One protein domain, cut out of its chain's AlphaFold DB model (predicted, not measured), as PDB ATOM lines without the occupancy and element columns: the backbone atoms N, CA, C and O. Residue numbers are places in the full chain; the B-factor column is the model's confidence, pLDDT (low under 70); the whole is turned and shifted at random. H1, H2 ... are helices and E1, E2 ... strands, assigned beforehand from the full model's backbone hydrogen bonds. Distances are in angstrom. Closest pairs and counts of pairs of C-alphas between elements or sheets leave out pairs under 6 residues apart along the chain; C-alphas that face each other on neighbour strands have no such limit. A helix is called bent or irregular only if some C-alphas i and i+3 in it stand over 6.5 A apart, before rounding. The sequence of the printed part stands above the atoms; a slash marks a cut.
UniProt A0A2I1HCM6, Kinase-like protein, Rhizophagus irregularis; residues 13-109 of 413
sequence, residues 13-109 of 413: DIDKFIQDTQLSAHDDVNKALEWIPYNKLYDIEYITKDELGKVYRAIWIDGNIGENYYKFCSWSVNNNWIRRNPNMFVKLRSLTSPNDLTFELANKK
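Overview. This is residues 13 to 109 of the 413 residues of the protein "Kinase-like protein" of Rhizophagus irregularis (UniProt A0A2I1HCM6). A three-stranded, strongly twisted sheet makes a curved wall; helix H1 is away from it and H2 grazes it, while the long E2-E3 loop reaches far from the E1-E2 turn. The 97 printed residues run H1, E1, E2, E3, H2, of mixed class, the antiparallel sheet in order E1, E2, E3. The whole is only just loose, close to compact, radius of gyration of the C-alphas 15.2 A, spanning 44 by 29 by 21 A.

Arrangement. H1, residues 13 to 24, is not on the sheet; its O i to N i+4 pairs are within hydrogen-bond range. E1, residues 41 to 50, E2, 53 to 60, and E3, 88 to 95, form a meander, each strand the antiparallel neighbour of the one before. N 45 and O 57 are 2.8 A apart, N 56 and O 92 2.9 A. H2, residues 99 to 109, has 6 of 7 such pairs; the closest C-alphas to E3, Leu 95 and Leu 101, are 6.9 A apart.

Along the chain. H1 begins at C-alpha 13 (7.007, -8.882, -18.777) and measures 16.5 A, like H2, which ends at C-alpha 109 (12.494, 8.354, -9.678). E1 measures 21.9 A, E2 20.6 A, E3 22.0 A.

Size, cuts and confidence. The C-alphas farthest apart, Glu 51 and Tyr 70, are 44.8 A apart. The printed part has no cut; links H1 to E1 and E2 to E3 are long. pLDDT is under 70 in 47 residues, among them 66 to 81 and 96 to 109.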
ATOM      1  N   ASP A  13       6.090  -9.808 -19.459       64.88
ATOM      2  CA  ASP A  13       7.007  -8.882 -18.777       64.88
ATOM      3  C   ASP A  13       6.258  -7.945 -17.816       64.88
ATOM      4  O   ASP A  13       6.695  -7.733 -16.682       64.88
ATOM      5  N   ILE A  14       5.104  -7.417 -18.240       65.00
ATOM      6  CA  ILE A  14       4.217  -6.593 -17.402       65.00
ATOM      7  C   ILE A  14       3.650  -7.435 -16.257       65.00
ATOM      8  O   ILE A  14       3.662  -6.995 -15.105       65.00
ATOM      9  N   ASP A  15       3.188  -8.650 -16.555       71.88
ATOM     10  CA  ASP A  15       2.592  -9.547 -15.564       71.88
ATOM     11  C   ASP A  15       3.630  -9.980 -14.516       71.88
ATOM     12  O   ASP A  15       3.339  -9.963 -13.315       71.88
ATOM     13  N   LYS A  16       4.871 -10.254 -14.940       70.38
ATOM     14  CA  LYS A  16       6.000 -10.524 -14.044       70.38
ATOM     15  C   LYS A  16       6.383  -9.305 -13.201       70.38
ATOM     16  O   LYS A  16       6.529  -9.444 -11.992       70.38
ATOM     17  N   PHE A  17       6.505  -8.116 -13.796       66.31
ATOM     18  CA  PHE A  17       6.823  -6.889 -13.056       66.31
ATOM     19  C   PHE A  17       5.780  -6.603 -11.965       66.31
ATOM     20  O   PHE A  17       6.127  -6.337 -10.814       66.31
ATOM     21  N   ILE A  18       4.493  -6.729 -12.297       73.81
ATOM     22  CA  ILE A  18       3.395  -6.578 -11.338       73.81
ATOM     23  C   ILE A  18       3.504  -7.634 -10.229       73.81
ATOM     24  O   ILE A  18       3.434  -7.277  -9.050       73.81
ATOM     25  N   GLN A  19       3.745  -8.902 -10.575       70.50
ATOM     26  CA  GLN A  19       3.941  -9.976  -9.599       70.50
ATOM     27  C   GLN A  19       5.115  -9.689  -8.646       70.50
ATOM     28  O   GLN A  19       4.955  -9.837  -7.432       70.50
ATOM     29  N   ASP A  20       6.258  -9.233  -9.161       64.44
ATOM     30  CA  ASP A  20       7.441  -8.905  -8.362       64.44
ATOM     31  C   ASP A  20       7.149  -7.750  -7.379       64.44
ATOM     32  O   ASP A  20       7.494  -7.854  -6.199       64.44
ATOM     33  N   THR A  21       6.422  -6.699  -7.794       66.19
ATOM     34  CA  THR A  21       6.008  -5.621  -6.862       66.19
ATOM     35  C   THR A  21       5.030  -6.087  -5.781       66.19
ATOM     36  O   THR A  21       5.068  -5.600  -4.654       66.19
ATOM     37  N   GLN A  22       4.151  -7.044  -6.082       69.62
ATOM     38  CA  GLN A  22       3.198  -7.574  -5.101       69.62
ATOM     39  C   GLN A  22       3.859  -8.515  -4.096       69.62
ATOM     40  O   GLN A  22       3.479  -8.521  -2.925       69.62
ATOM     41  N   LEU A  23       4.847  -9.295  -4.541       63.88
ATOM     42  CA  LEU A  23       5.689 -10.107  -3.666       63.88
ATOM     43  C   LEU A  23       6.583  -9.229  -2.777       63.88
ATOM     44  O   LEU A  23       6.846  -9.597  -1.638       63.88
ATOM     45  N   SER A  24       7.021  -8.059  -3.251       61.19
ATOM     46  CA  SER A  24       7.826  -7.138  -2.439       61.19
ATOM     47  C   SER A  24       7.007  -6.306  -1.438       61.19
ATOM     48  O   SER A  24       7.547  -5.862  -0.425       61.19
ATOM     49  N   ALA A  25       5.697  -6.148  -1.653       60.16
ATOM     50  CA  ALA A  25       4.782  -5.366  -0.813       60.16
ATOM     51  C   ALA A  25       4.312  -6.077   0.481       60.16
ATOM     52  O   ALA A  25       3.203  -5.830   0.957       60.16
ATOM     53  N   HIS A  26       5.127  -6.969   1.059       55.34
ATOM     54  CA  HIS A  26       4.727  -7.816   2.193       55.34
ATOM     55  C   HIS A  26       4.289  -7.044   3.456       55.34
ATOM     56  O   HIS A  26       3.403  -7.534   4.156       55.34
ATOM     57  N   ASP A  27       4.838  -5.846   3.695       54.38
ATOM     58  CA  ASP A  27       4.580  -5.027   4.895       54.38
ATOM     59  C   ASP A  27       3.918  -3.653   4.617       54.38
ATOM     60  O   ASP A  27       3.624  -2.918   5.558       54.38
ATOM     61  N   ASP A  28       3.683  -3.275   3.351       62.94
ATOM     62  CA  ASP A  28       3.037  -1.998   2.982       62.94
ATOM     63  C   ASP A  28       2.242  -2.132   1.674       62.94
ATOM     64  O   ASP A  28       2.799  -2.190   0.573       62.94
ATOM     65  N   VAL A  29       0.911  -2.129   1.790       64.38
ATOM     66  CA  VAL A  29       0.002  -2.289   0.641       64.38
ATOM     67  C   VAL A  29       0.066  -1.159  -0.372       64.38
ATOM     68  O   VAL A  29      -0.316  -1.360  -1.523       64.38
ATOM     69  N   ASN A  30       0.531   0.025   0.027       62.50
ATOM     70  CA  ASN A  30       0.570   1.191  -0.853       62.50
ATOM     71  C   ASN A  30       1.658   1.053  -1.934       62.50
ATOM     72  O   ASN A  30       1.684   1.839  -2.880       62.50
ATOM     73  N   LYS A  31       2.539   0.049  -1.803       61.94
ATOM     74  CA  LYS A  31       3.608  -0.283  -2.754       61.94
ATOM     75  C   LYS A  31       3.215  -1.354  -3.776       61.94
ATOM     76  O   LYS A  31       3.901  -1.489  -4.786       61.94
ATOM     77  N   ALA A  32       2.129  -2.095  -3.545       69.19
ATOM     78  CA  ALA A  32       1.659  -3.120  -4.472       69.19
ATOM     79  C   ALA A  32       1.074  -2.475  -5.739       69.19
ATOM     80  O   ALA A  32       0.074  -1.759  -5.669       69.19
ATOM     81  N   LEU A  33       1.663  -2.752  -6.906       77.12
ATOM     82  CA  LEU A  33       1.030  -2.434  -8.186       77.12
ATOM     83  C   LEU A  33       0.050  -3.541  -8.574       77.12
ATOM     84  O   LEU A  33       0.162  -4.687  -8.140       77.12
ATOM     85  N   GLU A  34      -0.910  -3.222  -9.434       77.25
ATOM     86  CA  GLU A  34      -1.803  -4.217 -10.017       77.25
ATOM     87  C   GLU A  34      -2.216  -3.847 -11.436       77.25
ATOM     88  O   GLU A  34      -2.281  -2.672 -11.804       77.25
ATOM     89  N   TRP A  35      -2.545  -4.867 -12.224       83.31
ATOM     90  CA  TRP A  35      -3.205  -4.665 -13.501       83.31
ATOM     91  C   TRP A  35      -4.671  -4.293 -13.268       83.31
ATOM     92  O   TRP A  35      -5.394  -5.015 -12.578       83.31
ATOM     93  N   ILE A  36      -5.116  -3.189 -13.871       85.19
ATOM     94  CA  ILE A  36      -6.518  -2.763 -13.881       85.19
ATOM     95  C   ILE A  36      -7.079  -3.034 -15.283       85.19
ATOM     96  O   ILE A  36      -6.763  -2.292 -16.217       85.19
ATOM     97  N   PRO A  37      -7.925  -4.065 -15.466       84.88
ATOM     98  CA  PRO A  37      -8.579  -4.312 -16.745       84.88
ATOM     99  C   PRO A  37      -9.409  -3.101 -17.186       84.88
ATOM    100  O   PRO A  37     -10.153  -2.527 -16.392       84.88
ATOM    101  N   TYR A  38      -9.333  -2.725 -18.466       83.69
ATOM    102  CA  TYR A  38      -9.982  -1.509 -18.980       83.69
ATOM    103  C   TYR A  38     -11.504  -1.463 -18.733       83.69
ATOM    104  O   TYR A  38     -12.067  -0.398 -18.507       83.69
ATOM    105  N   ASN A  39     -12.177  -2.619 -18.686       87.31
ATOM    106  CA  ASN A  39     -13.608  -2.720 -18.364       87.31
ATOM    107  C   ASN A  39     -13.959  -2.415 -16.889       87.31
ATOM    108  O   ASN A  39     -15.137  -2.436 -16.531       87.31
ATOM    109  N   LYS A  40     -12.967  -2.136 -16.034       90.25
ATOM    110  CA  LYS A  40     -13.135  -1.628 -14.663       90.25
ATOM    111  C   LYS A  40     -13.113  -0.101 -14.572       90.25
ATOM    112  O   LYS A  40     -13.270   0.436 -13.475       90.25
ATOM    113  N   LEU A  41     -12.917   0.580 -15.701       91.44
ATOM    114  CA  LEU A  41     -12.856   2.031 -15.821       91.44
ATOM    115  C   LEU A  41     -14.083   2.538 -16.585       91.44
ATOM    116  O   LEU A  41     -14.459   1.987 -17.619       91.44
ATOM    117  N   TYR A  42     -14.707   3.598 -16.080       92.19
ATOM    118  CA  TYR A  42     -15.815   4.292 -16.739       92.19
ATOM    119  C   TYR A  42     -15.698   5.807 -16.535       92.19
ATOM    120  O   TYR A  42     -14.785   6.264 -15.850       92.19
ATOM    121  N   ASP A  43     -16.590   6.583 -17.161       92.94
ATOM    122  CA  ASP A  43     -16.575   8.056 -17.110       92.94
ATOM    123  C   ASP A  43     -15.203   8.642 -17.512       92.94
ATOM    124  O   ASP A  43     -14.573   9.405 -16.782       92.94
ATOM    125  N   ILE A  44     -14.680   8.171 -18.655       93.94
ATOM    126  CA  ILE A  44     -13.318   8.481 -19.105       93.94
ATOM    127  C   ILE A  44     -13.305   9.812 -19.867       93.94
ATOM    128  O   ILE A  44     -13.661   9.880 -21.044       93.94
ATOM    129  N   GLU A  45     -12.844  10.864 -19.199       91.50
ATOM    130  CA  GLU A  45     -12.756  12.230 -19.716       91.50
ATOM    131  C   GLU A  45     -11.312  12.583 -20.100       91.50
ATOM    132  O   GLU A  45     -10.369  12.321 -19.353       91.50
ATOM    133  N   TYR A  46     -11.107  13.227 -21.249       93.12
ATOM    134  CA  TYR A  46      -9.794  13.764 -21.622       93.12
ATOM    135  C   TYR A  46      -9.475  15.041 -20.832       93.12
ATOM    136  O   TYR A  46     -10.303  15.947 -20.766       93.12
ATOM    137  N   ILE A  47      -8.259  15.133 -20.281       90.75
ATOM    138  CA  ILE A  47      -7.776  16.312 -19.544       90.75
ATOM    139  C   ILE A  47      -6.829  17.149 -20.410       90.75
ATOM    140  O   ILE A  47      -7.036  18.344 -20.592       90.75
ATOM    141  N   THR A  48      -5.736  16.545 -20.885       88.50
ATOM    142  CA  THR A  48      -4.645  17.259 -21.565       88.50
ATOM    143  C   THR A  48      -3.744  16.297 -22.344       88.50
ATOM    144  O   THR A  48      -3.873  15.077 -22.228       88.50
ATOM    145  N   LYS A  49      -2.808  16.834 -23.126       84.38
ATOM    146  CA  LYS A  49      -1.716  16.097 -23.758       84.38
ATOM    147  C   LYS A  49      -0.409  16.825 -23.450       84.38
ATOM    148  O   LYS A  49      -0.326  18.030 -23.666       84.38
ATOM    149  N   ASP A  50       0.585  16.088 -22.978       77.19
ATOM    150  CA  ASP A  50       1.963  16.554 -22.819       77.19
ATOM    151  C   ASP A  50       2.901  15.761 -23.752       77.19
ATOM    152  O   ASP A  50       2.448  15.008 -24.622       77.19
ATOM    153  N   GLU A  51       4.209  15.971 -23.613       70.75
ATOM    154  CA  GLU A  51       5.245  15.335 -24.439       70.75
ATOM    155  C   GLU A  51       5.253  13.801 -24.318       70.75
ATOM    156  O   GLU A  51       5.626  13.123 -25.270       70.75
ATOM    157  N   LEU A  52       4.766  13.256 -23.194       63.16
ATOM    158  CA  LEU A  52       4.723  11.818 -22.897       63.16
ATOM    159  C   LEU A  52       3.394  11.154 -23.297       63.16
ATOM    160  O   LEU A  52       3.231   9.945 -23.143       63.16
ATOM    161  N   GLY A  53       2.404  11.926 -23.758       79.81
ATOM    162  CA  GLY A  53       1.148  11.390 -24.281       79.81
ATOM    163  C   GLY A  53      -0.113  12.064 -23.742       79.81
ATOM    164  O   GLY A  53      -0.107  13.211 -23.295       79.81
ATOM    165  N   LYS A  54      -1.246  11.363 -23.855       88.12
ATOM    166  CA  LYS A  54      -2.572  11.895 -23.495       88.12
ATOM    167  C   LYS A  54      -2.943  11.516 -22.067       88.12
ATOM    168  O   LYS A  54      -2.765  10.377 -21.650       88.12
ATOM    169  N   VAL A  55      -3.524  12.459 -21.342       86.50
ATOM    170  CA  VAL A  55      -3.921  12.326 -19.943       86.50
ATOM    171  C   VAL A  55      -5.439  12.386 -19.838       86.50
ATOM    172  O   VAL A  55      -6.070  13.296 -20.378       86.50
ATOM    173  N   TYR A  56      -6.010  11.442 -19.096       90.19
ATOM    174  CA  TYR A  56      -7.445  11.294 -18.880       90.19
ATOM    175  C   TYR A  56      -7.770  11.208 -17.384       90.19
ATOM    176  O   TYR A  56      -6.923  10.852 -16.560       90.19
ATOM    177  N   ARG A  57      -9.015  11.512 -17.037       91.00
ATOM    178  CA  ARG A  57      -9.663  11.200 -15.761       91.00
ATOM    179  C   ARG A  57     -10.608  10.030 -16.005       91.00
ATOM    180  O   ARG A  57     -11.178   9.942 -17.084       91.00
ATOM    181  N   ALA A  58     -10.763   9.145 -15.033       92.50
ATOM    182  CA  ALA A  58     -11.753   8.074 -15.067       92.50
ATOM    183  C   ALA A  58     -12.235   7.753 -13.651       92.50
ATOM    184  O   ALA A  58     -11.604   8.155 -12.668       92.50
ATOM    185  N   ILE A  59     -13.314   6.986 -13.546       87.50
ATOM    186  CA  ILE A  59     -13.748   6.341 -12.310       87.50
ATOM    187  C   ILE A  59     -13.372   4.858 -12.370       87.50
ATOM    188  O   ILE A  59     -13.670   4.173 -13.349       87.50
ATOM    189  N   TRP A  60     -12.729   4.358 -11.315       90.81
ATOM    190  CA  TRP A  60     -12.355   2.952 -11.167       90.81
ATOM    191  C   TRP A  60     -13.296   2.237 -10.196       90.81
ATOM    192  O   TRP A  60     -13.407   2.615  -9.029       90.81
ATOM    193  N   ILE A  61     -13.970   1.195 -10.689       87.38
ATOM    194  CA  ILE A  61     -15.046   0.490  -9.973       87.38
ATOM    195  C   ILE A  61     -14.538  -0.189  -8.697       87.38
ATOM    196  O   ILE A  61     -15.135  -0.022  -7.634       87.38
ATOM    197  N   ASP A  62     -13.452  -0.960  -8.795       83.12
ATOM    198  CA  ASP A  62     -13.037  -1.869  -7.717       83.12
ATOM    199  C   ASP A  62     -12.398  -1.141  -6.527       83.12
ATOM    200  O   ASP A  62     -12.504  -1.614  -5.396       83.12
ATOM    201  N   GLY A  63     -11.772   0.013  -6.775       80.88
ATOM    202  CA  GLY A  63     -11.073   0.795  -5.761       80.88
ATOM    203  C   GLY A  63      -9.723   0.206  -5.330       80.88
ATOM    204  O   GLY A  63      -9.351  -0.926  -5.662       80.88
ATOM    205  N   ASN A  64      -8.962   1.007  -4.584       78.38
ATOM    206  CA  ASN A  64      -7.581   0.694  -4.234       78.38
ATOM    207  C   ASN A  64      -7.454  -0.474  -3.243       78.38
ATOM    208  O   ASN A  64      -8.340  -0.733  -2.422       78.38
ATOM    209  N   ILE A  65      -6.310  -1.157  -3.295       78.50
ATOM    210  CA  ILE A  65      -5.897  -2.132  -2.279       78.50
ATOM    211  C   ILE A  65      -5.767  -1.418  -0.922       78.50
ATOM    212  O   ILE A  65      -5.306  -0.276  -0.849       78.50
ATOM    213  N   GLY A  66      -6.180  -2.076   0.163       68.62
ATOM    214  CA  GLY A  66      -6.045  -1.557   1.521       68.62
ATOM    215  C   GLY A  66      -5.916  -2.644   2.589       68.62
ATOM    216  O   GLY A  66      -6.299  -3.791   2.391       68.62
ATOM    217  N   GLU A  67      -5.401  -2.269   3.755       64.88
ATOM    218  CA  GLU A  67      -5.212  -3.173   4.900       64.88
ATOM    219  C   GLU A  67      -6.504  -3.452   5.683       64.88
ATOM    220  O   GLU A  67      -7.498  -2.723   5.586       64.88
ATOM    221  N   ASN A  68      -6.478  -4.460   6.558       59.19
ATOM    222  CA  ASN A  68      -7.439  -4.593   7.650       59.19
ATOM    223  C   ASN A  68      -6.811  -4.159   8.985       59.19
ATOM    224  O   ASN A  68      -6.025  -4.904   9.575       59.19
ATOM    225  N   TYR A  69      -7.221  -2.990   9.496       53.41
ATOM    226  CA  TYR A  69      -6.721  -2.415  10.757       53.41
ATOM    227  C   TYR A  69      -6.876  -3.335  11.981       53.41
ATOM    228  O   TYR A  69      -6.162  -3.160  12.960       53.41
ATOM    229  N   TYR A  70      -7.779  -4.320  11.937       53.88
ATOM    230  CA  TYR A  70      -8.018  -5.255  13.043       53.88
ATOM    231  C   TYR A  70      -7.277  -6.595  12.907       53.88
ATOM    232  O   TYR A  70      -7.441  -7.461  13.764       53.88
ATOM    233  N   LYS A  71      -6.508  -6.810  11.827       55.66
ATOM    234  CA  LYS A  71      -5.846  -8.099  11.549       55.66
ATOM    235  C   LYS A  71      -4.394  -8.022  11.062       55.66
ATOM    236  O   LYS A  71      -3.830  -9.087  10.844       55.66
ATOM    237  N   PHE A  72      -3.811  -6.830  10.871       53.59
ATOM    238  CA  PHE A  72      -2.466  -6.657  10.277       53.59
ATOM    239  C   PHE A  72      -2.277  -7.508   9.008       53.59
ATOM    240  O   PHE A  72      -1.282  -8.196   8.815       53.59
ATOM    241  N   CYS A  73      -3.322  -7.541   8.182       55.38
ATOM    242  CA  CYS A  73      -3.418  -8.427   7.037       55.38
ATOM    243  C   CYS A  73      -4.282  -7.770   5.964       55.38
ATOM    244  O   CYS A  73      -5.372  -7.260   6.238       55.38
ATOM    245  N   SER A  74      -3.775  -7.804   4.742       52.38
ATOM    246  CA  SER A  74      -4.353  -7.154   3.559       52.38
ATOM    247  C   SER A  74      -5.129  -8.130   2.677       52.38
ATOM    248  O   SER A  74      -5.700  -7.755   1.653       52.38
ATOM    249  N   TRP A  75      -5.160  -9.395   3.095       53.59
ATOM    250  CA  TRP A  75      -5.816 -10.501   2.426       53.59
ATOM    251  C   TRP A  75      -7.189 -10.755   3.058       53.59
ATOM    252  O   TRP A  75      -7.355 -10.841   4.276       53.59
ATOM    253  N   SER A  76      -8.199 -10.895   2.209       54.88
ATOM    254  CA  SER A  76      -9.505 -11.432   2.584       54.88
ATOM    255  C   SER A  76      -9.401 -12.916   2.957       54.88
ATOM    256  O   SER A  76      -8.408 -13.578   2.663       54.88
ATOM    257  N   VAL A  77     -10.468 -13.476   3.537       54.56
ATOM    258  CA  VAL A  77     -10.565 -14.905   3.918       54.56
ATOM    259  C   VAL A  77     -10.303 -15.864   2.736       54.56
ATOM    260  O   VAL A  77      -9.969 -17.025   2.946       54.56
ATOM    261  N   ASN A  78     -10.392 -15.363   1.498       55.56
ATOM    262  CA  ASN A  78     -10.166 -16.105   0.258       55.56
ATOM    263  C   ASN A  78      -8.810 -15.785  -0.415       55.56
ATOM    264  O   ASN A  78      -8.645 -16.078  -1.596       55.56
ATOM    265  N   ASN A  79      -7.859 -15.164   0.293       58.88
ATOM    266  CA  ASN A  79      -6.546 -14.729  -0.217       58.88
ATOM    267  C   ASN A  79      -6.588 -13.742  -1.405       58.88
ATOM    268  O   ASN A  79      -5.646 -13.667  -2.188       58.88
ATOM    269  N   ASN A  80      -7.644 -12.929  -1.514       63.78
ATOM    270  CA  ASN A  80      -7.677 -11.764  -2.410       63.78
ATOM    271  C   ASN A  80      -7.389 -10.479  -1.627       63.78
ATOM    272  O   ASN A  80      -7.893 -10.352  -0.510       63.78
ATOM    273  N   TRP A  81      -6.678  -9.519  -2.228       69.06
ATOM    274  CA  TRP A  81      -6.518  -8.163  -1.691       69.06
ATOM    275  C   TRP A  81      -7.856  -7.546  -1.253       69.06
ATOM    276  O   TRP A  81      -8.863  -7.640  -1.961       69.06
ATOM    277  N   ILE A  82      -7.866  -6.904  -0.085       73.62
ATOM    278  CA  ILE A  82      -9.016  -6.144   0.409       73.62
ATOM    279  C   ILE A  82      -9.120  -4.832  -0.376       73.62
ATOM    280  O   ILE A  82      -8.145  -4.097  -0.516       73.62
ATOM    281  N   ARG A  83     -10.324  -4.536  -0.872       78.19
ATOM    282  CA  ARG A  83     -10.647  -3.315  -1.617       78.19
ATOM    283  C   ARG A  83     -11.160  -2.217  -0.691       78.19
ATOM    284  O   ARG A  83     -11.933  -2.488   0.232       78.19
ATOM    285  N   ARG A  84     -10.773  -0.973  -0.964       74.06
ATOM    286  CA  ARG A  84     -11.292   0.252  -0.342       74.06
ATOM    287  C   ARG A  84     -11.666   1.259  -1.430       74.06
ATOM    288  O   ARG A  84     -11.166   1.181  -2.541       74.06
ATOM    289  N   ASN A  85     -12.529   2.217  -1.092       79.06
ATOM    290  CA  ASN A  85     -12.910   3.333  -1.967       79.06
ATOM    291  C   ASN A  85     -13.379   2.903  -3.382       79.06
ATOM    292  O   ASN A  85     -12.791   3.336  -4.376       79.06
ATOM    293  N   PRO A  86     -14.421   2.053  -3.502       85.50
ATOM    294  CA  PRO A  86     -14.997   1.732  -4.805       85.50
ATOM    295  C   PRO A  86     -15.514   3.003  -5.491       85.50
ATOM    296  O   PRO A  86     -15.998   3.922  -4.825       85.50
ATOM    297  N   ASN A  87     -15.446   3.037  -6.821       87.12
ATOM    298  CA  ASN A  87     -15.770   4.205  -7.648       87.12
ATOM    299  C   ASN A  87     -14.910   5.450  -7.335       87.12
ATOM    300  O   ASN A  87     -15.404   6.580  -7.343       87.12
ATOM    301  N   MET A  88     -13.615   5.263  -7.064       86.31
ATOM    302  CA  MET A  88     -12.677   6.379  -6.892       86.31
ATOM    303  C   MET A  88     -12.254   6.997  -8.232       86.31
ATOM    304  O   MET A  88     -12.126   6.300  -9.240       86.31
ATOM    305  N   PHE A  89     -11.967   8.301  -8.232       85.88
ATOM    306  CA  PHE A  89     -11.352   8.957  -9.385       85.88
ATOM    307  C   PHE A  89      -9.884   8.550  -9.530       85.88
ATOM    308  O   PHE A  89      -9.108   8.624  -8.578       85.88
ATOM    309  N   VAL A  90      -9.504   8.185 -10.750       85.62
ATOM    310  CA  VAL A  90      -8.133   7.869 -11.150       85.62
ATOM    311  C   VAL A  90      -7.711   8.747 -12.326       85.62
ATOM    312  O   VAL A  90      -8.535   9.216 -13.116       85.62
ATOM    313  N   LYS A  91      -6.403   8.981 -12.440       87.00
ATOM    314  CA  LYS A  91      -5.789   9.702 -13.557       87.00
ATOM    315  C   LYS A  91      -5.074   8.686 -14.439       87.00
ATOM    316  O   LYS A  91      -4.138   8.038 -13.983       87.00
ATOM    317  N   LEU A  92      -5.520   8.546 -15.681       86.19
ATOM    318  CA  LEU A  92      -4.937   7.631 -16.659       86.19
ATOM    319  C   LEU A  92      -3.968   8.397 -17.564       86.19
ATOM    320  O   LEU A  92      -4.215   9.557 -17.909       86.19
ATOM    321  N   ARG A  93      -2.900   7.733 -18.003       84.62
ATOM    322  CA  ARG A  93      -2.006   8.229 -19.052       84.62
ATOM    323  C   ARG A  93      -1.952   7.204 -20.181       84.62
ATOM    324  O   ARG A  93      -1.664   6.037 -19.954       84.62
ATOM    325  N   SER A  94      -2.251   7.653 -21.394       82.56
ATOM    326  CA  SER A  94      -2.035   6.914 -22.634       82.56
ATOM    327  C   SER A  94      -0.697   7.354 -23.206       82.56
ATOM    328  O   SER A  94      -0.545   8.499 -23.640       82.56
ATOM    329  N   LEU A  95       0.254   6.429 -23.159       75.00
ATOM    330  CA  LEU A  95       1.603   6.587 -23.681       75.00
ATOM    331  C   LEU A  95       1.630   6.402 -25.201       75.00
ATOM    332  O   LEU A  95       0.763   5.736 -25.774       75.00
ATOM    333  N   THR A  96       2.604   7.028 -25.857       67.81
ATOM    334  CA  THR A  96       2.729   7.059 -27.323       67.81
ATOM    335  C   THR A  96       3.473   5.859 -27.906       67.81
ATOM    336  O   THR A  96       3.214   5.491 -29.051       67.81
ATOM    337  N   SER A  97       4.343   5.228 -27.122       61.78
ATOM    338  CA  SER A  97       5.123   4.037 -27.455       61.78
ATOM    339  C   SER A  97       5.233   3.117 -26.228       61.78
ATOM    340  O   SER A  97       5.277   3.620 -25.104       61.78
ATOM    341  N   PRO A  98       5.332   1.782 -26.388       56.81
ATOM    342  CA  PRO A  98       5.620   0.870 -25.275       56.81
ATOM    343  C   PRO A  98       6.915   1.211 -24.524       56.81
ATOM    344  O   PRO A  98       6.971   1.067 -23.305       56.81
ATOM    345  N   ASN A  99       7.927   1.736 -25.227       56.75
ATOM    346  CA  ASN A  99       9.190   2.164 -24.613       56.75
ATOM    347  C   ASN A  99       8.991   3.329 -23.628       56.75
ATOM    348  O   ASN A  99       9.752   3.448 -22.668       56.75
ATOM    349  N   ASP A 100       7.951   4.149 -23.819       53.88
ATOM    350  CA  ASP A 100       7.633   5.268 -22.931       53.88
ATOM    351  C   ASP A 100       7.188   4.776 -21.539       53.88
ATOM    352  O   ASP A 100       7.266   5.535 -20.577       53.88
ATOM    353  N   LEU A 101       6.733   3.520 -21.400       54.66
ATOM    354  CA  LEU A 101       6.315   2.941 -20.114       54.66
ATOM    355  C   LEU A 101       7.536   2.627 -19.245       54.66
ATOM    356  O   LEU A 101       7.602   3.041 -18.088       54.66
ATOM    357  N   THR A 102       8.529   1.957 -19.832       50.28
ATOM    358  CA  THR A 102       9.841   1.730 -19.214       50.28
ATOM    359  C   THR A 102      10.516   3.067 -18.910       50.28
ATOM    360  O   THR A 102      11.041   3.262 -17.816       50.28
ATOM    361  N   PHE A 103      10.425   4.024 -19.841       49.25
ATOM    362  CA  PHE A 103      10.957   5.373 -19.671       49.25
ATOM    363  C   PHE A 103      10.259   6.143 -18.535       49.25
ATOM    364  O   PHE A 103      10.956   6.723 -17.711       49.25
ATOM    365  N   GLU A 104       8.924   6.143 -18.418       49.59
ATOM    366  CA  GLU A 104       8.221   6.861 -17.339       49.59
ATOM    367  C   GLU A 104       8.456   6.211 -15.964       49.59
ATOM    368  O   GLU A 104       8.628   6.932 -14.979       49.59
ATOM    369  N   LEU A 105       8.516   4.874 -15.887       50.88
ATOM    370  CA  LEU A 105       8.794   4.149 -14.640       50.88
ATOM    371  C   LEU A 105      10.246   4.328 -14.157       50.88
ATOM    372  O   LEU A 105      10.462   4.439 -12.949       50.88
ATOM    373  N   ALA A 106      11.220   4.406 -15.072       47.00
ATOM    374  CA  ALA A 106      12.627   4.651 -14.742       47.00
ATOM    375  C   ALA A 106      12.934   6.143 -14.485       47.00
ATOM    376  O   ALA A 106      13.533   6.493 -13.467       47.00
ATOM    377  N   ASN A 107      12.493   7.060 -15.356       43.66
ATOM    378  CA  ASN A 107      12.900   8.470 -15.270       43.66
ATOM    379  C   ASN A 107      12.280   9.215 -14.086       43.66
ATOM    380  O   ASN A 107      12.952  10.051 -13.490       43.66
ATOM    381  N   LYS A 108      11.035   8.919 -13.684       48.75
ATOM    382  CA  LYS A 108      10.362   9.689 -12.615       48.75
ATOM    383  C   LYS A 108      10.964   9.550 -11.214       48.75
ATOM    384  O   LYS A 108      10.498  10.244 -10.312       48.75
ATOM    385  N   LYS A 109      11.923   8.642 -11.005       52.41
ATOM    386  CA  LYS A 109      12.494   8.354  -9.678       52.41
ATOM    387  C   LYS A 109      14.024   8.361  -9.608       52.41
ATOM    388  O   LYS A 109      14.537   8.438  -8.495       52.41
TER     389      LYS A 109